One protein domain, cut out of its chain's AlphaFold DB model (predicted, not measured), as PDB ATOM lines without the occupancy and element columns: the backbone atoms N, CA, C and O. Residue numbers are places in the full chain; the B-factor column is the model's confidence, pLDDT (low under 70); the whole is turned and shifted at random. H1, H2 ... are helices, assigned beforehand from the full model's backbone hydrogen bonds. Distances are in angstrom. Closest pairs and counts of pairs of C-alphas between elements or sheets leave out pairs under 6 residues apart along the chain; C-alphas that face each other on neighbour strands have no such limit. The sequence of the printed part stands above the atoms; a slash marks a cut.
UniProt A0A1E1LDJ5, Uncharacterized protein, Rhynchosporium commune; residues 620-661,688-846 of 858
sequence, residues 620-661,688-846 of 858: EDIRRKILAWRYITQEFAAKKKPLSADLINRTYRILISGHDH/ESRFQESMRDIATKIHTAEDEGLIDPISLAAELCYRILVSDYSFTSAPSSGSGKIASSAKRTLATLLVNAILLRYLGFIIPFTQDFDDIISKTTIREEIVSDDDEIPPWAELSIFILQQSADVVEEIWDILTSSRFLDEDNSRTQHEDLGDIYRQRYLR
ATOM      1  N   GLU A 620     246.617 219.842 245.318       72.38
ATOM      2  CA  GLU A 620     245.388 220.607 245.080       72.38
ATOM      3  C   GLU A 620     244.307 220.386 246.171       72.38
ATOM      4  O   GLU A 620     243.622 221.338 246.556       72.38
ATOM      5  N   ASP A 621     244.166 219.180 246.735       72.50
ATOM      6  CA  ASP A 621     243.239 218.923 247.853       72.50
ATOM      7  C   ASP A 621     243.748 219.467 249.205       72.50
ATOM      8  O   ASP A 621     242.942 219.895 250.041       72.50
ATOM      9  N   ILE A 622     245.066 219.533 249.421       76.94
ATOM     10  CA  ILE A 622     245.679 220.234 250.564       76.94
ATOM     11  C   ILE A 622     245.461 221.748 250.421       76.94
ATOM     12  O   ILE A 622     244.946 222.394 251.339       76.94
ATOM     13  N   ARG A 623     245.738 222.307 249.239       77.94
ATOM     14  CA  ARG A 623     245.505 223.715 248.883       77.94
ATOM     15  C   ARG A 623     244.052 224.137 249.129       77.94
ATOM     16  O   ARG A 623     243.808 225.165 249.764       77.94
ATOM     17  N   ARG A 624     243.074 223.319 248.714       82.62
ATOM     18  CA  ARG A 624     241.634 223.521 248.994       82.62
ATOM     19  C   ARG A 624     241.330 223.617 250.487       82.62
ATOM     20  O   ARG A 624     240.613 224.529 250.903       82.62
ATOM     21  N   LYS A 625     241.890 222.713 251.300       84.19
ATOM     22  CA  LYS A 625     241.729 222.716 252.765       84.19
ATOM     23  C   LYS A 625     242.311 223.979 253.397       84.19
ATOM     24  O   LYS A 625     241.625 224.614 254.197       84.19
ATOM     25  N   ILE A 626     243.521 224.383 253.002       84.06
ATOM     26  CA  ILE A 626     244.186 225.596 253.503       84.06
ATOM     27  C   ILE A 626     243.375 226.852 253.145       84.06
ATOM     28  O   ILE A 626     243.125 227.690 254.013       84.06
ATOM     29  N   LEU A 627     242.896 226.971 251.903       84.94
ATOM     30  CA  LEU A 627     242.072 228.104 251.464       84.94
ATOM     31  C   LEU A 627     240.726 228.169 252.205       84.94
ATOM     32  O   LEU A 627     240.327 229.246 252.653       84.94
ATOM     33  N   ALA A 628     240.047 227.032 252.389       88.31
ATOM     34  CA  ALA A 628     238.791 226.963 253.133       88.31
ATOM     35  C   ALA A 628     238.984 227.301 254.622       88.31
ATOM     36  O   ALA A 628     238.211 228.081 255.182       88.31
ATOM     37  N   TRP A 629     240.046 226.782 255.249       91.75
ATOM     38  CA  TRP A 629     240.415 227.091 256.633       91.75
ATOM     39  C   TRP A 629     240.745 228.577 256.821       91.75
ATOM     40  O   TRP A 629     240.240 229.225 257.741       91.75
ATOM     41  N   ARG A 630     241.528 229.163 255.908       88.25
ATOM     42  CA  ARG A 630     241.852 230.596 255.901       88.25
ATOM     43  C   ARG A 630     240.602 231.464 255.740       88.25
ATOM     44  O   ARG A 630     240.488 232.483 256.417       88.25
ATOM     45  N   TYR A 631     239.656 231.061 254.891       90.69
ATOM     46  CA  TYR A 631     238.387 231.768 254.719       90.69
ATOM     47  C   TYR A 631     237.526 231.720 255.995       90.69
ATOM     48  O   TYR A 631     237.166 232.774 256.526       90.69
ATOM     49  N   ILE A 632     237.246 230.524 256.533       90.44
ATOM     50  CA  ILE A 632     236.364 230.373 257.702       90.44
ATOM     51  C   ILE A 632     236.956 231.051 258.947       90.44
ATOM     52  O   ILE A 632     236.251 231.790 259.636       90.44
ATOM     53  N   THR A 633     238.259 230.903 259.206       89.19
ATOM     54  CA  THR A 633     238.917 231.563 260.348       89.19
ATOM     55  C   THR A 633     238.932 233.079 260.208       89.19
ATOM     56  O   THR A 633     238.611 233.780 261.172       89.19
ATOM     57  N   GLN A 634     239.247 233.615 259.024       88.56
ATOM     58  CA  GLN A 634     239.299 235.062 258.840       88.56
ATOM     59  C   GLN A 634     237.909 235.702 258.963       88.56
ATOM     60  O   GLN A 634     237.781 236.764 259.572       88.56
ATOM     61  N   GLU A 635     236.866 235.079 258.410       90.50
ATOM     62  CA  GLU A 635     235.510 235.636 258.407       90.50
ATOM     63  C   GLU A 635     234.767 235.415 259.738       90.50
ATOM     64  O   GLU A 635     234.218 236.369 260.295       90.50
ATOM     65  N   PHE A 636     234.765 234.188 260.271       88.44
ATOM     66  CA  PHE A 636     233.976 233.824 261.453       88.44
ATOM     67  C   PHE A 636     234.720 234.026 262.780       88.44
ATOM     68  O   PHE A 636     234.128 234.554 263.720       88.44
ATOM     69  N   ALA A 637     236.001 233.655 262.883       84.88
ATOM     70  CA  ALA A 637     236.746 233.794 264.141       84.88
ATOM     71  C   ALA A 637     237.367 235.197 264.292       84.88
ATOM     72  O   ALA A 637     237.113 235.884 265.281       84.88
ATOM     73  N   ALA A 638     238.127 235.667 263.295       85.44
ATOM     74  CA  ALA A 638     238.866 236.931 263.383       85.44
ATOM     75  C   ALA A 638     237.984 238.175 263.151       85.44
ATOM     76  O   ALA A 638     237.990 239.097 263.967       85.44
ATOM     77  N   LYS A 639     237.191 238.208 262.068       89.19
ATOM     78  CA  LYS A 639     236.235 239.303 261.781       89.19
ATOM     79  C   LYS A 639     234.910 239.177 262.548       89.19
ATOM     80  O   LYS A 639     234.067 240.063 262.428       89.19
ATOM     81  N   LYS A 640     234.726 238.103 263.328       86.19
ATOM     82  CA  LYS A 640     233.558 237.834 264.189       86.19
ATOM     83  C   LYS A 640     232.190 237.895 263.493       86.19
ATOM     84  O   LYS A 640     231.181 238.162 264.144       86.19
ATOM     85  N   LYS A 641     232.116 237.618 262.185       86.50
ATOM     86  CA  LYS A 641     230.825 237.542 261.477       86.50
ATOM     87  C   LYS A 641     229.938 236.444 262.088       86.50
ATOM     88  O   LYS A 641     230.490 235.462 262.585       86.50
ATOM     89  N   PRO A 642     228.601 236.569 262.075       83.19
ATOM     90  CA  PRO A 642     227.722 235.476 262.492       83.19
ATOM     91  C   PRO A 642     227.915 234.252 261.584       83.19
ATOM     92  O   PRO A 642     228.295 234.388 260.417       83.19
ATOM     93  N   LEU A 643     227.645 233.056 262.110       82.44
ATOM     94  CA  LEU A 643     227.711 231.819 261.331       82.44
ATOM     95  C   LEU A 643     226.497 231.736 260.393       82.44
ATOM     96  O   LEU A 643     225.426 231.302 260.805       82.44
ATOM     97  N   SER A 644     226.644 232.177 259.145       80.12
ATOM     98  CA  SER A 644     225.564 232.139 258.151       80.12
ATOM     99  C   SER A 644     225.668 230.939 257.207       80.12
ATOM    100  O   SER A 644     226.759 230.426 256.938       80.12
ATOM    101  N   ALA A 645     224.526 230.545 256.631       75.12
ATOM    102  CA  ALA A 645     224.472 229.555 255.556       75.12
ATOM    103  C   ALA A 645     225.393 229.938 254.381       75.12
ATOM    104  O   ALA A 645     226.119 229.087 253.881       75.12
ATOM    105  N   ASP A 646     225.448 231.221 253.994       79.44
ATOM    106  CA  ASP A 646     226.335 231.715 252.927       79.44
ATOM    107  C   ASP A 646     227.820 231.462 253.214       79.44
ATOM    108  O   ASP A 646     228.578 231.098 252.317       79.44
ATOM    109  N   LEU A 647     228.242 231.658 254.466       84.88
ATOM    110  CA  LEU A 647     229.628 231.517 254.905       84.88
ATOM    111  C   LEU A 647     230.044 230.038 254.960       84.88
ATOM    112  O   LEU A 647     231.133 229.692 254.500       84.88
ATOM    113  N   ILE A 648     229.154 229.146 255.402       82.88
ATOM    114  CA  ILE A 648     229.343 227.689 255.291       82.88
ATOM    115  C   ILE A 648     229.359 227.244 253.823       82.88
ATOM    116  O   ILE A 648     230.302 226.581 253.395       82.88
ATOM    117  N   ASN A 649     228.382 227.673 253.022       79.31
ATOM    118  CA  ASN A 649     228.277 227.341 251.600       79.31
ATOM    119  C   ASN A 649     229.495 227.810 250.807       79.31
ATOM    120  O   ASN A 649     229.973 227.092 249.931       79.31
ATOM    121  N   ARG A 650     230.036 228.991 251.110       82.38
ATOM    122  CA  ARG A 650     231.253 229.500 250.474       82.38
ATOM    123  C   ARG A 650     232.493 228.716 250.902       82.38
ATOM    124  O   ARG A 650     233.294 228.365 250.042       82.38
ATOM    125  N   THR A 651     232.594 228.341 252.178       86.50
ATOM    126  CA  THR A 651     233.658 227.448 252.678       86.50
ATOM    127  C   THR A 651     233.607 226.091 251.966       86.50
ATOM    128  O   THR A 651     234.625 225.602 251.483       86.50
ATOM    129  N   TYR A 652     232.410 225.523 251.792       82.38
ATOM    130  CA  TYR A 652     232.198 224.271 251.066       82.38
ATOM    131  C   TYR A 652     232.497 224.374 249.559       82.38
ATOM    132  O   TYR A 652     233.114 223.480 248.981       82.38
ATOM    133  N   ARG A 653     232.142 225.495 248.913       79.19
ATOM    134  CA  ARG A 653     232.522 225.764 247.513       79.19
ATOM    135  C   ARG A 653     234.038 225.820 247.338       79.19
ATOM    136  O   ARG A 653     234.533 225.261 246.360       79.19
ATOM    137  N   ILE A 654     234.774 226.433 248.270       81.50
ATOM    138  CA  ILE A 654     236.247 226.450 248.247       81.50
ATOM    139  C   ILE A 654     236.804 225.022 248.391       81.50
ATOM    140  O   ILE A 654     237.713 224.664 247.647       81.50
ATOM    141  N   LEU A 655     236.217 224.180 249.253       81.12
ATOM    142  CA  LEU A 655     236.625 222.774 249.408       81.12
ATOM    143  C   LEU A 655     236.436 221.917 248.144       81.12
ATOM    144  O   LEU A 655     237.249 221.030 247.914       81.12
ATOM    145  N   ILE A 656     235.406 222.160 247.322       78.00
ATOM    146  CA  ILE A 656     235.232 221.434 246.044       78.00
ATOM    147  C   ILE A 656     236.081 222.041 244.917       78.00
ATOM    148  O   ILE A 656     236.653 221.310 244.114       78.00
ATOM    149  N   SER A 657     236.093 223.372 244.795       72.06
ATOM    150  CA  SER A 657     236.568 224.056 243.580       72.06
ATOM    151  C   SER A 657     237.966 224.666 243.680       72.06
ATOM    152  O   SER A 657     238.509 225.080 242.660       72.06
ATOM    153  N   GLY A 658     238.528 224.805 244.885       65.31
ATOM    154  CA  GLY A 658     239.786 225.524 245.127       65.31
ATOM    155  C   GLY A 658     239.717 227.042 244.912       65.31
ATOM    156  O   GLY A 658     240.721 227.723 245.092       65.31
ATOM    157  N   HIS A 659     238.555 227.593 244.544       62.09
ATOM    158  CA  HIS A 659     238.418 228.981 244.104       62.09
ATOM    159  C   HIS A 659     237.470 229.778 245.007       62.09
ATOM    160  O   HIS A 659     236.258 229.550 245.033       62.09
ATOM    161  N   ASP A 660     238.005 230.789 245.701       47.91
ATOM    162  CA  ASP A 660     237.180 231.799 246.366       47.91
ATOM    163  C   ASP A 660     236.653 232.815 245.338       47.91
ATOM    164  O   ASP A 660     237.252 233.867 245.095       47.91
ATOM    165  N   HIS A 661     235.519 232.491 244.709       49.41
ATOM    166  CA  HIS A 661     234.805 233.388 243.797       49.41
ATOM    167  C   HIS A 661     234.196 234.579 244.560       49.41
ATOM    168  O   HIS A 661     233.013 234.624 244.889       49.41
ATOM    169  N   GLU A 688     217.311 221.780 250.352       55.94
ATOM    170  CA  GLU A 688     217.957 223.101 250.419       55.94
ATOM    171  C   GLU A 688     217.173 224.089 251.296       55.94
ATOM    172  O   GLU A 688     217.773 224.844 252.063       55.94
ATOM    173  N   SER A 689     215.835 224.067 251.260       63.34
ATOM    174  CA  SER A 689     215.040 224.880 252.192       63.34
ATOM    175  C   SER A 689     215.291 224.458 253.643       63.34
ATOM    176  O   SER A 689     215.575 225.321 254.475       63.34
ATOM    177  N   ARG A 690     215.312 223.146 253.929       63.84
ATOM    178  CA  ARG A 690     215.665 222.594 255.249       63.84
ATOM    179  C   ARG A 690     217.104 222.910 255.664       63.84
ATOM    180  O   ARG A 690     217.324 223.208 256.834       63.84
ATOM    181  N   PHE A 691     218.076 222.909 254.745       64.38
ATOM    182  CA  PHE A 691     219.447 223.337 255.052       64.38
ATOM    183  C   PHE A 691     219.502 224.813 255.457       64.38
ATOM    184  O   PHE A 691     220.027 225.145 256.522       64.38
ATOM    185  N   GLN A 692     218.921 225.707 254.651       66.69
ATOM    186  CA  GLN A 692     218.897 227.139 254.962       66.69
ATOM    187  C   GLN A 692     218.107 227.452 256.239       66.69
ATOM    188  O   GLN A 692     218.469 228.373 256.967       66.69
ATOM    189  N   GLU A 693     217.041 226.703 256.525       68.69
ATOM    190  CA  GLU A 693     216.229 226.843 257.734       68.69
ATOM    191  C   GLU A 693     216.950 226.324 258.982       68.69
ATOM    192  O   GLU A 693     217.047 227.051 259.966       68.69
ATOM    193  N   SER A 694     217.563 225.140 258.921       69.12
ATOM    194  CA  SER A 694     218.406 224.595 259.993       69.12
ATOM    195  C   SER A 694     219.603 225.501 260.287       69.12
ATOM    196  O   SER A 694     219.893 225.798 261.444       69.12
ATOM    197  N   MET A 695     220.257 226.038 259.251       69.56
ATOM    198  CA  MET A 695     221.330 227.013 259.440       69.56
ATOM    199  C   MET A 695     220.840 228.363 259.971       69.56
ATOM    200  O   MET A 695     221.599 229.047 260.655       69.56
ATOM    201  N   ARG A 696     219.587 228.750 259.702       74.06
ATOM    202  CA  ARG A 696     218.964 229.940 260.296       74.06
ATOM    203  C   ARG A 696     218.647 229.716 261.773       74.06
ATOM    204  O   ARG A 696     218.999 230.579 262.565       74.06
ATOM    205  N   ASP A 697     218.081 228.563 262.135       76.69
ATOM    206  CA  ASP A 697     217.855 228.121 263.520       76.69
ATOM    207  C   ASP A 697     219.161 228.157 264.331       76.69
ATOM    208  O   ASP A 697     219.230 228.819 265.367       76.69
ATOM    209  N   ILE A 698     220.235 227.554 263.814       72.62
ATOM    210  CA  ILE A 698     221.554 227.591 264.460       72.62
ATOM    211  C   ILE A 698     222.093 229.024 264.545       72.62
ATOM    212  O   ILE A 698     222.584 229.422 265.599       72.62
ATOM    213  N   ALA A 699     221.988 229.830 263.483       76.06
ATOM    214  CA  ALA A 699     222.427 231.226 263.519       76.06
ATOM    215  C   ALA A 699     221.661 232.047 264.574       76.06
ATOM    216  O   ALA A 699     222.274 232.857 265.269       76.06
ATOM    217  N   THR A 700     220.354 231.811 264.742       78.94
ATOM    218  CA  THR A 700     219.560 232.433 265.811       78.94
ATOM    219  C   THR A 700     219.940 231.912 267.193       78.94
ATOM    220  O   THR A 700     220.144 232.727 268.083       78.94
ATOM    221  N   LYS A 701     220.148 230.600 267.375       77.12
ATOM    222  CA  LYS A 701     220.616 230.015 268.645       77.12
ATOM    223  C   LYS A 701     221.974 230.571 269.068       77.12
ATOM    224  O   LYS A 701     222.136 230.952 270.223       77.12
ATOM    225  N   ILE A 702     222.919 230.678 268.130       77.81
ATOM    226  CA  ILE A 702     224.213 231.329 268.362       77.81
ATOM    227  C   ILE A 702     223.997 232.783 268.775       77.81
ATOM    228  O   ILE A 702     224.524 233.183 269.801       77.81
ATOM    229  N   HIS A 703     223.220 233.568 268.022       78.81
ATOM    230  CA  HIS A 703     223.037 234.989 268.326       78.81
ATOM    231  C   HIS A 703     222.368 235.213 269.691       78.81
ATOM    232  O   HIS A 703     222.862 236.022 270.474       78.81
ATOM    233  N   THR A 704     221.307 234.468 270.016       79.75
ATOM    234  CA  THR A 704     220.648 234.526 271.330       79.75
ATOM    235  C   THR A 704     221.614 234.144 272.450       79.75
ATOM    236  O   THR A 704     221.696 234.852 273.448       79.75
ATOM    237  N   ALA A 705     222.407 233.085 272.281       79.06
ATOM    238  CA  ALA A 705     223.366 232.663 273.296       79.06
ATOM    239  C   ALA A 705     224.620 233.570 273.379       79.06
ATOM    240  O   ALA A 705     225.232 233.643 274.448       79.06
ATOM    241  N   GLU A 706     225.008 234.279 272.306       81.38
ATOM    242  CA  GLU A 706     226.005 235.366 272.351       81.38
ATOM    243  C   GLU A 706     225.463 236.569 273.144       81.38
ATOM    244  O   GLU A 706     226.187 237.106 273.985       81.38
ATOM    245  N   ASP A 707     224.196 236.945 272.939       81.50
ATOM    246  CA  ASP A 707     223.537 238.066 273.627       81.50
ATOM    247  C   ASP A 707     223.269 237.769 275.117       81.50
ATOM    248  O   ASP A 707     223.457 238.638 275.972       81.50
ATOM    249  N   GLU A 708     222.884 236.533 275.454       82.44
ATOM    250  CA  GLU A 708     222.743 236.055 276.840       82.44
ATOM    251  C   GLU A 708     224.097 235.772 277.518       82.44
ATOM    252  O   GLU A 708     224.190 235.743 278.748       82.44
ATOM    253  N   GLY A 709     225.162 235.565 276.735       78.19
ATOM    254  CA  GLY A 709     226.489 235.181 277.225       78.19
ATOM    255  C   GLY A 709     226.577 233.737 277.739       78.19
ATOM    256  O   GLY A 709     227.416 233.450 278.596       78.19
ATOM    257  N   LEU A 710     225.713 232.842 277.244       82.12
ATOM    258  CA  LEU A 710     225.521 231.465 277.726       82.12
ATOM    259  C   LEU A 710     225.902 230.373 276.704       82.12
ATOM    260  O   LEU A 710     225.486 229.226 276.846       82.12
ATOM    261  N   ILE A 711     226.718 230.690 275.692       83.88
ATOM    262  CA  ILE A 711     227.259 229.676 274.768       83.88
ATOM    263  C   ILE A 711     228.117 228.641 275.512       83.88
ATOM    264  O   ILE A 711     229.128 228.983 276.128       83.88
ATOM    265  N   ASP A 712     227.772 227.364 275.334       88.62
ATOM    266  CA  ASP A 712     228.722 226.249 275.382       88.62
ATOM    267  C   ASP A 712     229.282 226.009 273.963       88.62
ATOM    268  O   ASP A 712     228.555 225.509 273.097       88.62
ATOM    269  N   PRO A 713     230.561 226.336 273.689       88.81
ATOM    270  CA  PRO A 713     231.146 226.158 272.362       88.81
ATOM    271  C   PRO A 713     231.262 224.694 271.943       88.81
ATOM    272  O   PRO A 713     231.330 224.419 270.748       88.81
ATOM    273  N   ILE A 714     231.304 223.762 272.899       90.50
ATOM    274  CA  ILE A 714     231.538 222.341 272.639       90.50
ATOM    275  C   ILE A 714     230.239 221.677 272.193       90.50
ATOM    276  O   ILE A 714     230.213 221.070 271.122       90.50
ATOM    277  N   SER A 715     229.142 221.866 272.936       89.06
ATOM    278  CA  SER A 715     227.821 221.393 272.497       89.06
ATOM    279  C   SER A 715     227.375 222.060 271.194       89.06
ATOM    280  O   SER A 715     226.821 221.380 270.337       89.06
ATOM    281  N   LEU A 716     227.682 223.350 270.995       87.69
ATOM    282  CA  LEU A 716     227.425 224.049 269.732       87.69
ATOM    283  C   LEU A 716     228.213 223.442 268.559       87.69
ATOM    284  O   LEU A 716     227.658 223.226 267.482       87.69
ATOM    285  N   ALA A 717     229.508 223.171 268.750       88.81
ATOM    286  CA  ALA A 717     230.344 222.561 267.721       88.81
ATOM    287  C   ALA A 717     229.890 221.131 267.387       88.81
ATOM    288  O   ALA A 717     229.853 220.763 266.214       88.81
ATOM    289  N   ALA A 718     229.491 220.352 268.396       88.12
ATOM    290  CA  ALA A 718     228.934 219.017 268.218       88.12
ATOM    291  C   ALA A 718     227.586 219.038 267.480       88.12
ATOM    292  O   ALA A 718     227.432 218.289 266.519       88.12
ATOM    293  N   GLU A 719     226.648 219.917 267.858       84.81
ATOM    294  CA  GLU A 719     225.349 220.063 267.181       84.81
ATOM    295  C   GLU A 719     225.535 220.414 265.699       84.81
ATOM    296  O   GLU A 719     224.935 219.786 264.829       84.81
ATOM    297  N   LEU A 720     226.412 221.376 265.391       81.62
ATOM    298  CA  LEU A 720     226.734 221.760 264.014       81.62
ATOM    299  C   LEU A 720     227.401 220.636 263.226       81.62
ATOM    300  O   LEU A 720     227.023 220.391 262.082       81.62
ATOM    301  N   CYS A 721     228.373 219.950 263.826       84.62
ATOM    302  CA  CYS A 721     229.066 218.830 263.200       84.62
ATOM    303  C   CYS A 721     228.090 217.691 262.874       84.62
ATOM    304  O   CYS A 721     227.988 217.277 261.720       84.62
ATOM    305  N   TYR A 722     227.304 217.265 263.866       80.56
ATOM    306  CA  TYR A 722     226.266 216.245 263.736       80.56
ATOM    307  C   TYR A 722     225.242 216.621 262.658       80.56
ATOM    308  O   TYR A 722     225.095 215.890 261.682       80.56
ATOM    309  N   ARG A 723     224.608 217.802 262.757       77.38
ATOM    310  CA  ARG A 723     223.623 218.267 261.764       77.38
ATOM    311  C   ARG A 723     224.200 218.303 260.352       77.38
ATOM    312  O   ARG A 723     223.510 217.900 259.419       77.38
ATOM    313  N   ILE A 724     225.433 218.791 260.184       77.50
ATOM    314  CA  ILE A 724     226.079 218.861 258.869       77.50
ATOM    315  C   ILE A 724     226.327 217.468 258.308       77.50
ATOM    316  O   ILE A 724     226.077 217.279 257.125       77.50
ATOM    317  N   LEU A 725     226.815 216.524 259.116       75.25
ATOM    318  CA  LEU A 725     227.210 215.182 258.682       75.25
ATOM    319  C   LEU A 725     226.026 214.249 258.427       75.25
ATOM    320  O   LEU A 725     225.974 213.626 257.363       75.25
ATOM    321  N   VAL A 726     225.123 214.159 259.402       68.00
ATOM    322  CA  VAL A 726     224.100 213.113 259.515       68.00
ATOM    323  C   VAL A 726     222.922 213.389 258.594       68.00
ATOM    324  O   VAL A 726     222.560 212.535 257.793       68.00
ATOM    325  N   SER A 727     222.385 214.610 258.620       60.84
ATOM    326  CA  SER A 727     221.210 214.938 257.809       60.84
ATOM    327  C   SER A 727     221.477 214.868 256.295       60.84
ATOM    328  O   SER A 727     222.612 215.044 255.817       60.84
ATOM    329  N   ASP A 728     220.390 214.682 255.537       51.47
ATOM    330  CA  ASP A 728     220.318 214.612 254.069       51.47
ATOM    331  C   ASP A 728     220.642 215.937 253.346       51.47
ATOM    332  O   ASP A 728     220.067 216.285 252.310       51.47
ATOM    333  N   TYR A 729     221.626 216.689 253.843       54.66
ATOM    334  CA  TYR A 729     222.324 217.707 253.067       54.66
ATOM    335  C   TYR A 729     223.104 217.022 251.945       54.66
ATOM    336  O   TYR A 729     224.293 216.694 252.048       54.66
ATOM    337  N   SER A 730     222.373 216.791 250.856       48.50
ATOM    338  CA  SER A 730     222.836 216.279 249.580       48.50
ATOM    339  C   SER A 730     223.699 217.337 248.889       48.50
ATOM    340  O   SER A 730     223.293 217.954 247.903       48.50
ATOM    341  N   PHE A 731     224.904 217.551 249.419       52.34
ATOM    342  CA  PHE A 731     225.963 218.352 248.812       52.34
ATOM    343  C   PHE A 731     226.526 217.646 247.555       52.34
ATOM    344  O   PHE A 731     227.688 217.251 247.487       52.34
ATOM    345  N   THR A 732     225.671 217.405 246.562       45.81
ATOM    346  CA  THR A 732     225.972 216.611 245.369       45.81
ATOM    347  C   THR A 732     226.794 217.415 244.366       45.81
ATOM    348  O   THR A 732     226.276 218.197 243.568       45.81
ATOM    349  N   SER A 733     228.108 217.195 244.376       38.28
ATOM    350  CA  SER A 733     229.027 217.742 243.379       38.28
ATOM    351  C   SER A 733     228.812 217.092 242.004       38.28
ATOM    352  O   SER A 733     229.444 216.100 241.655       38.28
ATOM    353  N   ALA A 734     227.942 217.721 241.209       37.69
ATOM    354  CA  ALA A 734     227.650 217.442 239.799       37.69
ATOM    355  C   ALA A 734     226.992 216.075 239.469       37.69
ATOM    356  O   ALA A 734     227.236 215.063 240.129       37.69
ATOM    357  N   PRO A 735     226.163 216.016 238.405       38.28
ATOM    358  CA  PRO A 735     225.670 214.758 237.863       38.28
ATOM    359  C   PRO A 735     226.763 214.027 237.063       38.28
ATOM    360  O   PRO A 735     227.475 214.631 236.262       38.28
ATOM    361  N   SER A 736     226.786 212.698 237.201       40.69
ATOM    362  CA  SER A 736     227.673 211.725 236.533       40.69
ATOM    363  C   SER A 736     229.151 211.680 236.976       40.69
ATOM    364  O   SER A 736     229.792 212.691 237.226       40.69
ATOM    365  N   SER A 737     229.688 210.452 236.999       35.62
ATOM    366  CA  SER A 737     231.097 210.073 237.227       35.62
ATOM    367  C   SER A 737     231.723 210.395 238.600       35.62
ATOM    368  O   SER A 737     232.200 211.495 238.858       35.62
ATOM    369  N   GLY A 738     231.819 209.376 239.467       38.56
ATOM    370  CA  GLY A 738     232.778 209.290 240.589       38.56
ATOM    371  C   GLY A 738     232.609 210.238 241.792       38.56
ATOM    372  O   GLY A 738     233.161 209.959 242.857       38.56
ATOM    373  N   SER A 739     231.841 211.320 241.662       47.38
ATOM    374  CA  SER A 739     231.860 212.472 242.576       47.38
ATOM    375  C   SER A 739     231.435 212.205 244.025       47.38
ATOM    376  O   SER A 739     231.881 212.919 244.923       47.38
ATOM    377  N   GLY A 740     230.652 211.154 244.294       44.75
ATOM    378  CA  GLY A 740     230.119 210.858 245.633       44.75
ATOM    379  C   GLY A 740     231.177 210.751 246.744       44.75
ATOM    380  O   GLY A 740     230.948 211.244 247.845       44.75
ATOM    381  N   LYS A 741     232.365 210.196 246.451       50.44
ATOM    382  CA  LYS A 741     233.475 210.114 247.426       50.44
ATOM    383  C   LYS A 741     234.110 211.477 247.730       50.44
ATOM    384  O   LYS A 741     234.563 211.716 248.848       50.44
ATOM    385  N   ILE A 742     234.134 212.372 246.741       53.09
ATOM    386  CA  ILE A 742     234.649 213.740 246.884       53.09
ATOM    387  C   ILE A 742     233.650 214.560 247.707       53.09
ATOM    388  O   ILE A 742     234.044 215.221 248.664       53.09
ATOM    389  N   ALA A 743     232.351 214.436 247.409       58.53
ATOM    390  CA  ALA A 743     231.277 215.059 248.179       58.53
ATOM    391  C   ALA A 743     231.321 214.667 249.666       58.53
ATOM    392  O   ALA A 743     231.303 215.552 250.522       58.53
ATOM    393  N   SER A 744     231.452 213.372 249.990       64.69
ATOM    394  CA  SER A 744     231.536 212.902 251.381       64.69
ATOM    395  C   SER A 744     232.816 213.357 252.092       64.69
ATOM    396  O   SER A 744     232.753 213.775 253.247       64.69
ATOM    397  N   SER A 745     233.966 213.337 251.406       71.19
ATOM    398  CA  SER A 745     235.244 213.829 251.949       71.19
ATOM    399  C   SER A 745     235.188 215.331 252.259       71.19
ATOM    400  O   SER A 745     235.567 215.768 253.351       71.19
ATOM    401  N   ALA A 746     234.620 216.127 251.349       74.62
ATOM    402  CA  ALA A 746     234.402 217.553 251.557       74.62
ATOM    403  C   ALA A 746     233.364 217.827 252.665       74.62
ATOM    404  O   ALA A 746     233.566 218.751 253.448       74.62
ATOM    405  N   LYS A 747     232.286 217.027 252.775       76.81
ATOM    406  CA  LYS A 747     231.249 217.141 253.827       76.81
ATOM    407  C   LYS A 747     231.854 216.920 255.223       76.81
ATOM    408  O   LYS A 747     231.612 217.721 256.122       76.81
ATOM    409  N   ARG A 748     232.719 215.905 255.377       78.00
ATOM    410  CA  ARG A 748     233.508 215.671 256.605       78.00
ATOM    411  C   ARG A 748     234.478 216.810 256.895       78.00
ATOM    412  O   ARG A 748     234.431 217.391 257.971       78.00
ATOM    413  N   THR A 749     235.294 217.177 255.907       82.00
ATOM    414  CA  THR A 749     236.284 218.259 256.027       82.00
ATOM    415  C   THR A 749     235.628 219.576 256.462       82.00
ATOM    416  O   THR A 749     236.134 220.247 257.355       82.00
ATOM    417  N   LEU A 750     234.472 219.925 255.886       85.00
ATOM    418  CA  LEU A 750     233.683 221.097 256.272       85.00
ATOM    419  C   LEU A 750     233.291 221.055 257.756       85.00
ATOM    420  O   LEU A 750     233.491 222.043 258.458       85.00
ATOM    421  N   ALA A 751     232.768 219.923 258.235       84.88
ATOM    422  CA  ALA A 751     232.378 219.755 259.631       84.88
ATOM    423  C   ALA A 751     233.581 219.924 260.582       84.88
ATOM    424  O   ALA A 751     233.507 220.713 261.522       84.88
ATOM    425  N   THR A 752     234.723 219.289 260.284       85.56
ATOM    426  CA  THR A 752     235.976 219.438 261.052       85.56
ATOM    427  C   THR A 752     236.464 220.893 261.102       85.56
ATOM    428  O   THR A 752     236.801 221.403 262.172       85.56
ATOM    429  N   LEU A 753     236.476 221.591 259.957       89.19
ATOM    430  CA  LEU A 753     236.896 222.997 259.886       89.19
ATOM    431  C   LEU A 753     235.940 223.925 260.651       89.19
ATOM    432  O   LEU A 753     236.392 224.901 261.247       89.19
ATOM    433  N   LEU A 754     234.639 223.628 260.675       88.25
ATOM    434  CA  LEU A 754     233.651 224.416 261.416       88.25
ATOM    435  C   LEU A 754     233.752 224.208 262.927       88.25
ATOM    436  O   LEU A 754     233.745 225.196 263.657       88.25
ATOM    437  N   VAL A 755     233.936 222.968 263.393       89.69
ATOM    438  CA  VAL A 755     234.236 222.675 264.806       89.69
ATOM    439  C   VAL A 755     235.454 223.483 265.256       89.69
ATOM    440  O   VAL A 755     235.366 224.251 266.214       89.69
ATOM    441  N   ASN A 756     236.559 223.418 264.509       91.19
ATOM    442  CA  ASN A 756     237.764 224.180 264.837       91.19
ATOM    443  C   ASN A 756     237.580 225.703 264.731       91.19
ATOM    444  O   ASN A 756     238.182 226.434 265.513       91.19
ATOM    445  N   ALA A 757     236.721 226.212 263.844       90.56
ATOM    446  CA  ALA A 757     236.410 227.642 263.782       90.56
ATOM    447  C   ALA A 757     235.585 228.129 264.995       90.56
ATOM    448  O   ALA A 757     235.759 229.266 265.437       90.56
ATOM    449  N   ILE A 758     234.718 227.278 265.558       90.06
ATOM    450  CA  ILE A 758     233.917 227.546 266.768       90.06
ATOM    451  C   ILE A 758     234.802 227.521 268.015       90.06
ATOM    452  O   ILE A 758     234.796 228.481 268.790       90.06
ATOM    453  N   LEU A 759     235.620 226.478 268.171       91.44
ATOM    454  CA  LEU A 759     236.586 226.371 269.266       91.44
ATOM    455  C   LEU A 759     237.582 227.544 269.232       91.44
ATOM    456  O   LEU A 759     237.808 228.185 270.259       91.44
ATOM    457  N   LEU A 760     238.070 227.938 268.050       91.62
ATOM    458  CA  LEU A 760     238.967 229.087 267.901       91.62
ATOM    459  C   LEU A 760     238.284 230.431 268.224       91.62
ATOM    460  O   LEU A 760     238.918 231.295 268.828       91.62
ATOM    461  N   ARG A 761     237.004 230.625 267.861       90.44
ATOM    462  CA  ARG A 761     236.253 231.864 268.160       90.44
ATOM    463  C   ARG A 761     236.011 232.061 269.658       90.44
ATOM    464  O   ARG A 761     236.120 233.193 270.131       90.44
ATOM    465  N   TYR A 762     235.641 230.997 270.375       89.75
ATOM    466  CA  TYR A 762     235.132 231.101 271.749       89.75
ATOM    467  C   TYR A 762     236.097 230.604 272.833       89.75
ATOM    468  O   TYR A 762     236.080 231.144 273.938       89.75
ATOM    469  N   LEU A 763     236.937 229.605 272.540       89.25
ATOM    470  CA  LEU A 763     237.906 229.029 273.485       89.25
ATOM    471  C   LEU A 763     239.366 229.380 273.145       89.25
ATOM    472  O   LEU A 763     240.216 229.367 274.032       89.25
ATOM    473  N   GLY A 764     239.654 229.745 271.891       88.00
ATOM    474  CA  GLY A 764     240.963 230.243 271.456       88.00
ATOM    475  C   GLY A 764     241.982 229.170 271.058       88.00
ATOM    476  O   GLY A 764     243.158 229.496 270.918       88.00
ATOM    477  N   PHE A 765     241.553 227.921 270.859       87.19
ATOM    478  CA  PHE A 765     242.391 226.809 270.389       87.19
ATOM    479  C   PHE A 765     241.708 226.022 269.257       87.19
ATOM    480  O   PHE A 765     240.555 226.280 268.912       87.19
ATOM    481  N   ILE A 766     242.432 225.061 268.680       88.62
ATOM    482  CA  ILE A 766     241.948 224.104 267.674       88.62
ATOM    483  C   ILE A 766     242.283 222.676 268.109       88.62
ATOM    484  O   ILE A 766     243.219 222.480 268.879       88.62
ATOM    485  N   ILE A 767     241.546 221.692 267.599       84.94
ATOM    486  CA  ILE A 767     241.781 220.263 267.828       84.94
ATOM    487  C   ILE A 767     242.323 219.616 266.539       84.94
ATOM    488  O   ILE A 767     241.702 219.760 265.477       84.94
ATOM    489  N   PRO A 768     243.444 218.873 266.596       79.19
ATOM    490  CA  PRO A 768     243.887 218.015 265.503       79.19
ATOM    491  C   PRO A 768     243.061 216.717 265.501       79.19
ATOM    492  O   PRO A 768     243.394 215.747 266.171       79.19
ATOM    493  N   PHE A 769     241.947 216.701 264.765       74.25
ATOM    494  CA  PHE A 769     241.065 215.529 264.707       74.25
ATOM    495  C   PHE A 769     241.738 214.329 264.019       74.25
ATOM    496  O   PHE A 769     242.087 214.390 262.840       74.25
ATOM    497  N   THR A 770     241.882 213.238 264.771       65.38
ATOM    498  CA  THR A 770     242.464 211.951 264.359       65.38
ATOM    499  C   THR A 770     241.446 211.047 263.644       65.38
ATOM    500  O   THR A 770     240.274 211.396 263.484       65.38
ATOM    501  N   GLN A 771     241.879 209.847 263.229       58.25
ATOM    502  CA  GLN A 771     241.008 208.825 262.621       58.25
ATOM    503  C   GLN A 771     239.820 208.425 263.519       58.25
ATOM    504  O   GLN A 771     238.756 208.088 263.003       58.25
ATOM    505  N   ASP A 772     239.955 208.540 264.844       62.72
ATOM    506  CA  ASP A 772     238.899 208.252 265.828       62.72
ATOM    507  C   ASP A 772     237.622 209.085 265.606       62.72
ATOM    508  O   ASP A 772     236.520 208.661 265.960       62.72
ATOM    509  N   PHE A 773     237.751 210.259 264.973       67.62
ATOM    510  CA  PHE A 773     236.628 211.125 264.621       67.62
ATOM    511  C   PHE A 773     235.690 210.469 263.597       67.62
ATOM    512  O   PHE A 773     234.478 210.486 263.795       67.62
ATOM    513  N   ASP A 774     236.223 209.821 262.553       64.19
ATOM    514  CA  ASP A 774     235.417 209.072 261.572       64.19
ATOM    515  C   ASP A 774     234.693 207.885 262.231       64.19
ATOM    516  O   ASP A 774     233.549 207.565 261.893       64.19
ATOM    517  N   ASP A 775     235.341 207.261 263.213       66.56
ATOM    518  CA  ASP A 775     234.827 206.117 263.965       66.56
ATOM    519  C   ASP A 775     233.658 206.522 264.889       66.56
ATOM    520  O   ASP A 775     232.670 205.797 265.028       66.56
ATOM    521  N   ILE A 776     233.732 207.714 265.489       69.25
ATOM    522  CA  ILE A 776     232.691 208.292 266.356       69.25
ATOM    523  C   ILE A 776     231.548 208.912 265.542       69.25
ATOM    524  O   ILE A 776     230.386 208.765 265.922       69.25
ATOM    525  N   ILE A 777     231.834 209.512 264.384       66.44
ATOM    526  CA  ILE A 777     230.812 209.907 263.401       66.44
ATOM    527  C   ILE A 777     230.028 208.680 262.928       66.44
ATOM    528  O   ILE A 777     228.803 208.723 262.848       66.44
ATOM    529  N   SER A 778     230.712 207.566 262.659       65.12
ATOM    530  CA  SER A 778     230.049 206.326 262.244       65.12
ATOM    531  C   SER A 778     229.119 205.801 263.346       65.12
ATOM    532  O   SER A 778     227.958 205.509 263.075       65.12
ATOM    533  N   LYS A 779     229.576 205.772 264.606       65.75
ATOM    534  CA  LYS A 779     228.767 205.337 265.764       65.75
ATOM    535  C   LYS A 779     227.564 206.252 266.031       65.75
ATOM    536  O   LYS A 779     226.468 205.749 266.258       65.75
ATOM    537  N   THR A 780     227.744 207.572 265.965       62.38
ATOM    538  CA  THR A 780     226.655 208.544 266.197       62.38
ATOM    539  C   THR A 780     225.636 208.587 265.056       62.38
ATOM    540  O   THR A 780     224.450 208.732 265.334       62.38
ATOM    541  N   THR A 781     226.054 208.369 263.802       58.19
ATOM    542  CA  THR A 781     225.122 208.188 262.669       58.19
ATOM    543  C   THR A 781     224.305 206.896 262.819       58.19
ATOM    544  O   THR A 781     223.087 206.933 262.705       58.19
ATOM    545  N   ILE A 782     224.943 205.760 263.146       53.59
ATOM    546  CA  ILE A 782     224.249 204.466 263.346       53.59
ATOM    547  C   ILE A 782     223.224 204.538 264.488       53.59
ATOM    548  O   ILE A 782     222.194 203.871 264.446       53.59
ATOM    549  N   ARG A 783     223.481 205.351 265.519       53.31
ATOM    550  CA  ARG A 783     222.572 205.492 266.661       53.31
ATOM    551  C   ARG A 783     221.239 206.156 266.293       53.31
ATOM    552  O   ARG A 783     220.231 205.806 266.897       53.31
ATOM    553  N   GLU A 784     221.203 207.046 265.298       52.34
ATOM    554  CA  GLU A 784     219.955 207.675 264.826       52.34
ATOM    555  C   GLU A 784     218.971 206.643 264.235       52.34
ATOM    556  O   GLU A 784     217.766 206.773 264.413       52.34
ATOM    557  N   GLU A 785     219.470 205.554 263.638       51.31
ATOM    558  CA  GLU A 785     218.654 204.450 263.095       51.31
ATOM    559  C   GLU A 785     218.020 203.558 264.194       51.31
ATOM    560  O   GLU A 785     217.215 202.675 263.899       51.31
ATOM    561  N   ILE A 786     218.385 203.762 265.471       50.19
ATOM    562  CA  ILE A 786     218.058 202.862 266.596       50.19
ATOM    563  C   ILE A 786     217.377 203.595 267.775       50.19
ATOM    564  O   ILE A 786     216.755 202.946 268.618       50.19
ATOM    565  N   VAL A 787     217.461 204.928 267.864       49.88
ATOM    566  CA  VAL A 787     216.855 205.701 268.967       49.88
ATOM    567  C   VAL A 787     215.331 205.761 268.837       49.88
ATOM    568  O   VAL A 787     214.781 206.432 267.970       49.88
ATOM    569  N   SER A 788     214.654 205.075 269.757       47.47
ATOM    570  CA  SER A 788     213.246 205.288 270.106       47.47
ATOM    571  C   SER A 788     213.048 206.618 270.846       47.47
ATOM    572  O   SER A 788     213.927 207.018 271.608       47.47
ATOM    573  N   ASP A 789     211.872 207.236 270.708       54.62
ATOM    574  CA  ASP A 789     211.517 208.594 271.178       54.62
ATOM    575  C   ASP A 789     211.600 208.873 272.710       54.62
ATOM    576  O   ASP A 789     211.181 209.937 273.162       54.62
ATOM    577  N   ASP A 790     212.118 207.944 273.525       54.47
ATOM    578  CA  ASP A 790     212.076 207.973 275.002       54.47
ATOM    579  C   ASP A 790     213.332 208.568 275.698       54.47
ATOM    580  O   ASP A 790     213.307 208.789 276.911       54.47
ATOM    581  N   ASP A 791     214.442 208.822 274.987       55.62
ATOM    582  CA  ASP A 791     215.702 209.320 275.586       55.62
ATOM    583  C   ASP A 791     215.806 210.867 275.550       55.62
ATOM    584  O   ASP A 791     215.947 211.467 274.487       55.62
ATOM    585  N   GLU A 792     215.883 211.533 276.715       69.56
ATOM    586  CA  GLU A 792     216.117 212.997 276.852       69.56
ATOM    587  C   GLU A 792     217.514 213.478 276.368       69.56
ATOM    588  O   GLU A 792     217.916 214.622 276.601       69.56
ATOM    589  N   ILE A 793     218.310 212.605 275.746       74.75
ATOM    590  CA  ILE A 793     219.723 212.837 275.425       74.75
ATOM    591  C   ILE A 793     219.839 213.391 273.994       74.75
ATOM    592  O   ILE A 793     219.488 212.684 273.051       74.75
ATOM    593  N   PRO A 794     220.394 214.605 273.779       80.31
ATOM    594  CA  PRO A 794     220.612 215.127 272.431       80.31
ATOM    595  C   PRO A 794     221.482 214.167 271.603       80.31
ATOM    596  O   PRO A 794     222.511 213.712 272.108       80.31
ATOM    597  N   PRO A 795     221.158 213.879 270.331       77.25
ATOM    598  CA  PRO A 795     221.846 212.826 269.578       77.25
ATOM    599  C   PRO A 795     223.319 213.158 269.267       77.25
ATOM    600  O   PRO A 795     224.129 212.264 269.026       77.25
ATOM    601  N   TRP A 796     223.712 214.433 269.366       83.06
ATOM    602  CA  TRP A 796     225.108 214.873 269.300       83.06
ATOM    603  C   TRP A 796     225.870 214.789 270.639       83.06
ATOM    604  O   TRP A 796     227.044 215.146 270.679       83.06
ATOM    605  N   ALA A 797     225.266 214.323 271.739       84.88
ATOM    606  CA  ALA A 797     225.889 214.349 273.068       84.88
ATOM    607  C   ALA A 797     227.188 213.524 273.165       84.88
ATOM    608  O   ALA A 797     228.139 213.955 273.817       84.88
ATOM    609  N   GLU A 798     227.278 212.374 272.490       82.81
ATOM    610  CA  GLU A 798     228.519 211.579 272.451       82.81
ATOM    611  C   GLU A 798     229.628 212.297 271.667       82.81
ATOM    612  O   GLU A 798     230.797 212.256 272.055       82.81
ATOM    613  N   LEU A 799     229.254 213.050 270.629       84.81
ATOM    614  CA  LEU A 799     230.166 213.910 269.878       84.81
ATOM    615  C   LEU A 799     230.609 215.129 270.712       84.81
ATOM    616  O   LEU A 799     231.786 215.484 270.672       84.81
ATOM    617  N   SER A 800     229.727 215.706 271.540       88.94
ATOM    618  CA  SER A 800     230.094 216.725 272.541       88.94
ATOM    619  C   SER A 800     231.109 216.187 273.548       88.94
ATOM    620  O   SER A 800     232.080 216.870 273.861       88.94
ATOM    621  N   ILE A 801     230.914 214.960 274.043       87.75
ATOM    622  CA  ILE A 801     231.832 214.312 274.993       87.75
ATOM    623  C   ILE A 801     233.196 214.051 274.340       87.75
ATOM    624  O   ILE A 801     234.222 214.307 274.969       87.75
ATOM    625  N   PHE A 802     233.236 213.616 273.077       87.12
ATOM    626  CA  PHE A 802     234.497 213.441 272.352       87.12
ATOM    627  C   PHE A 802     235.233 214.768 272.118       87.12
ATOM    628  O   PHE A 802     236.421 214.868 272.421       87.12
ATOM    629  N   ILE A 803     234.533 215.805 271.644       88.94
ATOM    630  CA  ILE A 803     235.122 217.139 271.441       88.94
ATOM    631  C   ILE A 803     235.591 217.730 272.782       88.94
ATOM    632  O   ILE A 803     236.634 218.379 272.818       88.94
ATOM    633  N   LEU A 804     234.892 217.467 273.895       90.50
ATOM    634  CA  LEU A 804     235.328 217.843 275.246       90.50
ATOM    635  C   LEU A 804     236.600 217.108 275.686       90.50
ATOM    636  O   LEU A 804     237.480 217.746 276.261       90.50
ATOM    637  N   GLN A 805     236.709 215.801 275.429       88.44
ATOM    638  CA  GLN A 805     237.904 215.028 275.776       88.44
ATOM    639  C   GLN A 805     239.118 215.537 274.991       88.44
ATOM    640  O   GLN A 805     240.085 215.983 275.596       88.44
ATOM    641  N   GLN A 806     239.002 215.622 273.665       87.69
ATOM    642  CA  GLN A 806     240.055 216.151 272.792       87.69
ATOM    643  C   GLN A 806     240.412 217.617 273.119       87.69
ATOM    644  O   GLN A 806     241.575 218.009 273.053       87.69
ATOM    645  N   SER A 807     239.434 218.432 273.538       88.06
ATOM    646  CA  SER A 807     239.686 219.783 274.070       88.06
ATOM    647  C   SER A 807     240.524 219.763 275.349       88.06
ATOM    648  O   SER A 807     241.366 220.637 275.537       88.06
ATOM    649  N   ALA A 808     240.271 218.811 276.252       88.00
ATOM    650  CA  ALA A 808     241.032 218.672 277.487       88.00
ATOM    651  C   ALA A 808     242.465 218.212 277.195       88.00
ATOM    652  O   ALA A 808     243.395 218.834 277.697       88.00
ATOM    653  N   ASP A 809     242.632 217.212 276.328       86.62
ATOM    654  CA  ASP A 809     243.934 216.650 275.954       86.62
ATOM    655  C   ASP A 809     244.854 217.733 275.343       86.62
ATOM    656  O   ASP A 809     245.976 217.932 275.807       86.62
ATOM    657  N   VAL A 810     244.344 218.533 274.393       86.06
ATOM    658  CA  VAL A 810     245.073 219.675 273.795       86.06
ATOM    659  C   VAL A 810     245.399 220.768 274.825       86.06
ATOM    660  O   VAL A 810     246.470 221.378 274.781       86.06
ATOM    661  N   VAL A 811     244.493 221.049 275.767       87.56
ATOM    662  CA  VAL A 811     244.727 222.059 276.815       87.56
ATOM    663  C   VAL A 811     245.742 221.575 277.856       87.56
ATOM    664  O   VAL A 811     246.508 222.401 278.360       87.56
ATOM    665  N   GLU A 812     245.792 220.276 278.160       87.38
ATOM    666  CA  GLU A 812     246.818 219.686 279.027       87.38
ATOM    667  C   GLU A 812     248.189 219.647 278.320       87.38
ATOM    668  O   GLU A 812     249.168 220.080 278.925       87.38
ATOM    669  N   GLU A 813     248.270 219.315 277.024       85.88
ATOM    670  CA  GLU A 813     249.521 219.408 276.241       85.88
ATOM    671  C   GLU A 813     250.084 220.844 276.217       85.88
ATOM    672  O   GLU A 813     251.246 221.082 276.558       85.88
ATOM    673  N   ILE A 814     249.250 221.837 275.879       84.38
ATOM    674  CA  ILE A 814     249.652 223.254 275.875       84.38
ATOM    675  C   ILE A 814     250.088 223.702 277.280       84.38
ATOM    676  O   ILE A 814     251.041 224.474 277.420       84.38
ATOM    677  N   TRP A 815     249.421 223.228 278.335       87.19
ATOM    678  CA  TRP A 815     249.787 223.539 279.716       87.19
ATOM    679  C   TRP A 815     251.139 222.933 280.122       87.19
ATOM    680  O   TRP A 815     251.948 223.614 280.764       87.19
ATOM    681  N   ASP A 816     251.416 221.695 279.725       85.81
ATOM    682  CA  ASP A 816     252.667 221.008 280.040       85.81
ATOM    683  C   ASP A 816     253.845 221.595 279.252       85.81
ATOM    684  O   ASP A 816     254.920 221.789 279.825       85.81
ATOM    685  N   ILE A 817     253.639 222.047 278.009       84.31
ATOM    686  CA  ILE A 817     254.623 222.855 277.266       84.31
ATOM    687  C   ILE A 817     254.888 224.186 278.001       84.31
ATOM    688  O   ILE A 817     256.045 224.528 278.274       84.31
ATOM    689  N   LEU A 818     253.840 224.920 278.399       81.81
ATOM    690  CA  LEU A 818     253.926 226.232 279.077       81.81
ATOM    691  C   LEU A 818     254.408 226.183 280.539       81.81
ATOM    692  O   LEU A 818     254.639 227.240 281.149       81.81
ATOM    693  N   THR A 819     254.538 224.990 281.121       80.75
ATOM    694  CA  THR A 819     255.136 224.780 282.446       80.75
ATOM    695  C   THR A 819     256.528 224.159 282.366       80.75
ATOM    696  O   THR A 819     257.413 224.651 283.061       80.75
ATOM    697  N   SER A 820     256.777 223.198 281.471       75.31
ATOM    698  CA  SER A 820     258.112 222.616 281.237       75.31
ATOM    699  C   SER A 820     259.131 223.664 280.782       75.31
ATOM    700  O   SER A 820     260.241 223.725 281.302       75.31
ATOM    701  N   SER A 821     258.718 224.568 279.890       58.91
ATOM    702  CA  SER A 821     259.520 225.725 279.453       58.91
ATOM    703  C   SER A 821     259.978 226.636 280.600       58.91
ATOM    704  O   SER A 821     261.066 227.196 280.526       58.91
ATOM    705  N   ARG A 822     259.208 226.754 281.693       54.38
ATOM    706  CA  ARG A 822     259.582 227.596 282.848       54.38
ATOM    707  C   ARG A 822     260.673 226.987 283.721       54.38
ATOM    708  O   ARG A 822     261.360 227.731 284.411       54.38
ATOM    709  N   PHE A 823     260.835 225.665 283.702       48.44
ATOM    710  CA  PHE A 823     261.888 224.999 284.473       48.44
ATOM    711  C   PHE A 823     263.276 225.133 283.829       48.44
ATOM    712  O   PHE A 823     264.271 224.929 284.514       48.44
ATOM    713  N   LEU A 824     263.362 225.530 282.553       50.84
ATOM    714  CA  LEU A 824     264.638 225.737 281.858       50.84
ATOM    715  C   LEU A 824     265.279 227.112 282.142       50.84
ATOM    716  O   LEU A 824     266.490 227.257 281.979       50.84
ATOM    717  N   ASP A 825     264.507 228.098 282.614       49.91
ATOM    718  CA  ASP A 825     265.012 229.442 282.950       49.91
ATOM    719  C   ASP A 825     265.520 229.574 284.403       49.91
ATOM    720  O   ASP A 825     266.360 230.439 284.685       49.91
ATOM    721  N   GLU A 826     265.043 228.751 285.348       49.62
ATOM    722  CA  GLU A 826     265.388 228.903 286.778       49.62
ATOM    723  C   GLU A 826     266.861 228.567 287.091       49.62
ATOM    724  O   GLU A 826     267.460 229.217 287.955       49.62
ATOM    725  N   ASP A 827     267.483 227.640 286.353       48.94
ATOM    726  CA  ASP A 827     268.897 227.270 286.545       48.94
ATOM    727  C   ASP A 827     269.892 228.309 285.982       48.94
ATOM    728  O   ASP A 827     271.043 228.355 286.422       48.94
ATOM    729  N   ASN A 828     269.464 229.188 285.064       46.09
ATOM    730  CA  ASN A 828     270.335 230.177 284.404       46.09
ATOM    731  C   ASN A 828     270.158 231.630 284.900       46.09
ATOM    732  O   ASN A 828     270.995 232.479 284.597       46.09
ATOM    733  N   SER A 829     269.095 231.949 285.651       47.47
ATOM    734  CA  SER A 829     268.681 233.348 285.919       47.47
ATOM    735  C   SER A 829     268.599 233.758 287.403       47.47
ATOM    736  O   SER A 829     268.053 234.818 287.737       47.47
ATOM    737  N   ARG A 830     269.193 232.963 288.308       44.81
ATOM    738  CA  ARG A 830     269.069 233.046 289.786       44.81
ATOM    739  C   ARG A 830     269.669 234.296 290.474       44.81
ATOM    740  O   ARG A 830     270.045 234.243 291.644       44.81
ATOM    741  N   THR A 831     269.771 235.424 289.774       46.41
ATOM    742  CA  THR A 831     270.235 236.721 290.303       46.41
ATOM    743  C   THR A 831     269.416 237.939 289.853       46.41
ATOM    744  O   THR A 831     269.693 239.025 290.359       46.41
ATOM    745  N   GLN A 832     268.427 237.815 288.948       45.22
ATOM    746  CA  GLN A 832     267.684 238.991 288.433       45.22
ATOM    747  C   GLN A 832     266.154 238.845 288.283       45.22
ATOM    748  O   GLN A 832     265.492 239.841 288.000       45.22
ATOM    749  N   HIS A 833     265.556 237.661 288.467       44.00
ATOM    750  CA  HIS A 833     264.200 237.404 287.947       44.00
ATOM    751  C   HIS A 833     262.995 237.567 288.905       44.00
ATOM    752  O   HIS A 833     261.862 237.295 288.497       44.00
ATOM    753  N   GLU A 834     263.185 238.045 290.143       44.75
ATOM    754  CA  GLU A 834     262.092 238.136 291.136       44.75
ATOM    755  C   GLU A 834     260.980 239.144 290.751       44.75
ATOM    756  O   GLU A 834     259.798 238.830 290.900       44.75
ATOM    757  N   ASP A 835     261.312 240.305 290.167       46.34
ATOM    758  CA  ASP A 835     260.323 241.358 289.845       46.34
ATOM    759  C   ASP A 835     259.392 241.024 288.655       46.34
ATOM    760  O   ASP A 835     258.245 241.477 288.598       46.34
ATOM    761  N   LEU A 836     259.842 240.221 287.680       43.88
ATOM    762  CA  LEU A 836     259.038 239.910 286.484       43.88
ATOM    763  C   LEU A 836     257.930 238.876 286.744       43.88
ATOM    764  O   LEU A 836     256.888 238.916 286.079       43.88
ATOM    765  N   GLY A 837     258.116 237.978 287.717       40.69
ATOM    766  CA  GLY A 837     257.151 236.919 288.029       40.69
ATOM    767  C   GLY A 837     255.784 237.461 288.464       40.69
ATOM    768  O   GLY A 837     254.739 236.983 288.004       40.69
ATOM    769  N   ASP A 838     255.777 238.509 289.289       40.59
ATOM    770  CA  ASP A 838     254.542 239.118 289.790       40.59
ATOM    771  C   ASP A 838     253.838 240.002 288.750       40.59
ATOM    772  O   ASP A 838     252.603 240.040 288.714       40.59
ATOM    773  N   ILE A 839     254.578 240.628 287.825       42.75
ATOM    774  CA  ILE A 839     253.993 241.396 286.711       42.75
ATOM    775  C   ILE A 839     253.143 240.484 285.811       42.75
ATOM    776  O   ILE A 839     252.024 240.851 285.433       42.75
ATOM    777  N   TYR A 840     253.623 239.273 285.505       39.53
ATOM    778  CA  TYR A 840     252.855 238.302 284.720       39.53
ATOM    779  C   TYR A 840     251.667 237.713 285.494       39.53
ATOM    780  O   TYR A 840     250.570 237.611 284.932       39.53
ATOM    781  N   ARG A 841     251.826 237.407 286.792       41.16
ATOM    782  CA  ARG A 841     250.713 236.947 287.648       41.16
ATOM    783  C   ARG A 841     249.585 237.980 287.737       41.16
ATOM    784  O   ARG A 841     248.418 237.612 287.602       41.16
ATOM    785  N   GLN A 842     249.909 239.265 287.893       36.81
ATOM    786  CA  GLN A 842     248.908 240.336 287.970       36.81
ATOM    787  C   GLN A 842     248.203 240.641 286.638       36.81
ATOM    788  O   GLN A 842     247.101 241.192 286.658       36.81
ATOM    789  N   ARG A 843     248.790 240.291 285.482       36.31
ATOM    790  CA  ARG A 843     248.132 240.453 284.172       36.31
ATOM    791  C   ARG A 843     247.157 239.317 283.859       36.31
ATOM    792  O   ARG A 843     246.014 239.603 283.512       36.31
ATOM    793  N   TYR A 844     247.555 238.055 284.034       36.22
ATOM    794  CA  TYR A 844     246.680 236.916 283.708       36.22
ATOM    795  C   TYR A 844     245.469 236.782 284.645       36.22
ATOM    796  O   TYR A 844     244.377 236.452 284.191       36.22
ATOM    797  N   LEU A 845     245.597 237.159 285.924       33.62
ATOM    798  CA  LEU A 845     244.457 237.262 286.852       33.62
ATOM    799  C   LEU A 845     243.527 238.467 286.579       33.62
ATOM    800  O   LEU A 845     242.645 238.757 287.387       33.62
ATOM    801  N   ARG A 846     243.708 239.179 285.457       29.12
ATOM    802  CA  ARG A 846     242.926 240.368 285.081       29.12
ATOM    803  C   ARG A 846     242.123 240.231 283.787       29.12
ATOM    804  O   ARG A 846     241.593 241.234 283.307       29.12
TER     805      ARG A 846
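Overview. This is residues 620 to 661 and 688 to 846 of the 858 residues of an uncharacterized protein of Rhynchosporium commune (UniProt A0A1E1LDJ5). A helical body is built round H5, which runs through the middle with the hairpin of H1 and H2 on one side and H4 on the other; from this body the long helix H7 reaches outward as an arm, and H8 folds back beyond its far end without touching any helix. Residues 815 to 824, 826 to 832 and 834 to 846 of this arm stand free. The printed part has 201 residues with eight named helices, H1 to H8 in chain order, and no named strand; the class is all helix. The whole is loose, with a radius of gyration of the C-alphas of 20.5 A, and elongated, spanning 72 by 46 by 34 A.

Along the chain. Find C-alpha 620 at (245.388, 220.607, 245.080); from there H1 runs through residues 620 to 638, 25.4 A long. Next come H2, residues 645 to 657, then H3, residues 688 to 708, 29.8 A, and H4, residues 713 to 726. H5 spans residues 740 to 762, 33.4 A, and H6 residues 772 to 784. Find C-alpha 797 at (225.889, 214.349, 273.068), where H7, residues 797 to 823, begins its 39.2 A. H8, residues 834 to 844, ends at C-alpha 844, (246.680, 236.916, 283.708).

Arrangement. Start at H5. It touches H1, closest at C-alphas 637 and 761, 4.5 A apart, at a shallow tilt of 31 degrees, the same way. With residues 742 to 750 alone it touches H2, closest at C-alphas 655 and 746, 6.1 A. H1 and H2 form a helical hairpin, closest at C-alphas 624 and 655, 5.1 A. H4 and H5 form another, at 11 degrees, with C-alphas 717 and 755 closest, 4.9 A. H3 only just touches H2, with 3 pairs of C-alphas within 8 A, the closest being 645 and 695, 5.6 A. H7 touches H4 with residues 797 to 804 alone, closest at C-alphas 718 and 800, 5.0 A, at a steep tilt of 47 degrees. H6 and H7 form a hairpin, closest at C-alphas 776 and 799, 7.1 A. H8 is apart from H7. Each O i to N i+4 pair is within hydrogen-bond range in H2, H3, H4 and H5; H1 has 14 of 15, H6 8 of 9, H7 21 of 23 and H8 5 of 7.

Size, cuts and confidence. The C-alphas farthest apart, of Ser 736 and Thr 831, are 73.0 A apart. Residues 662 to 687 are not printed, and C-alphas 661 and 688 stand 20.8 A apart across this cut. The links H4 to H5 and H6 to H7 are long. The mean pLDDT of the printed part is 71.2; look for values under 70 at residues 658 to 661, 688 to 695, 726 to 744, 770 to 792 and 821 to 846.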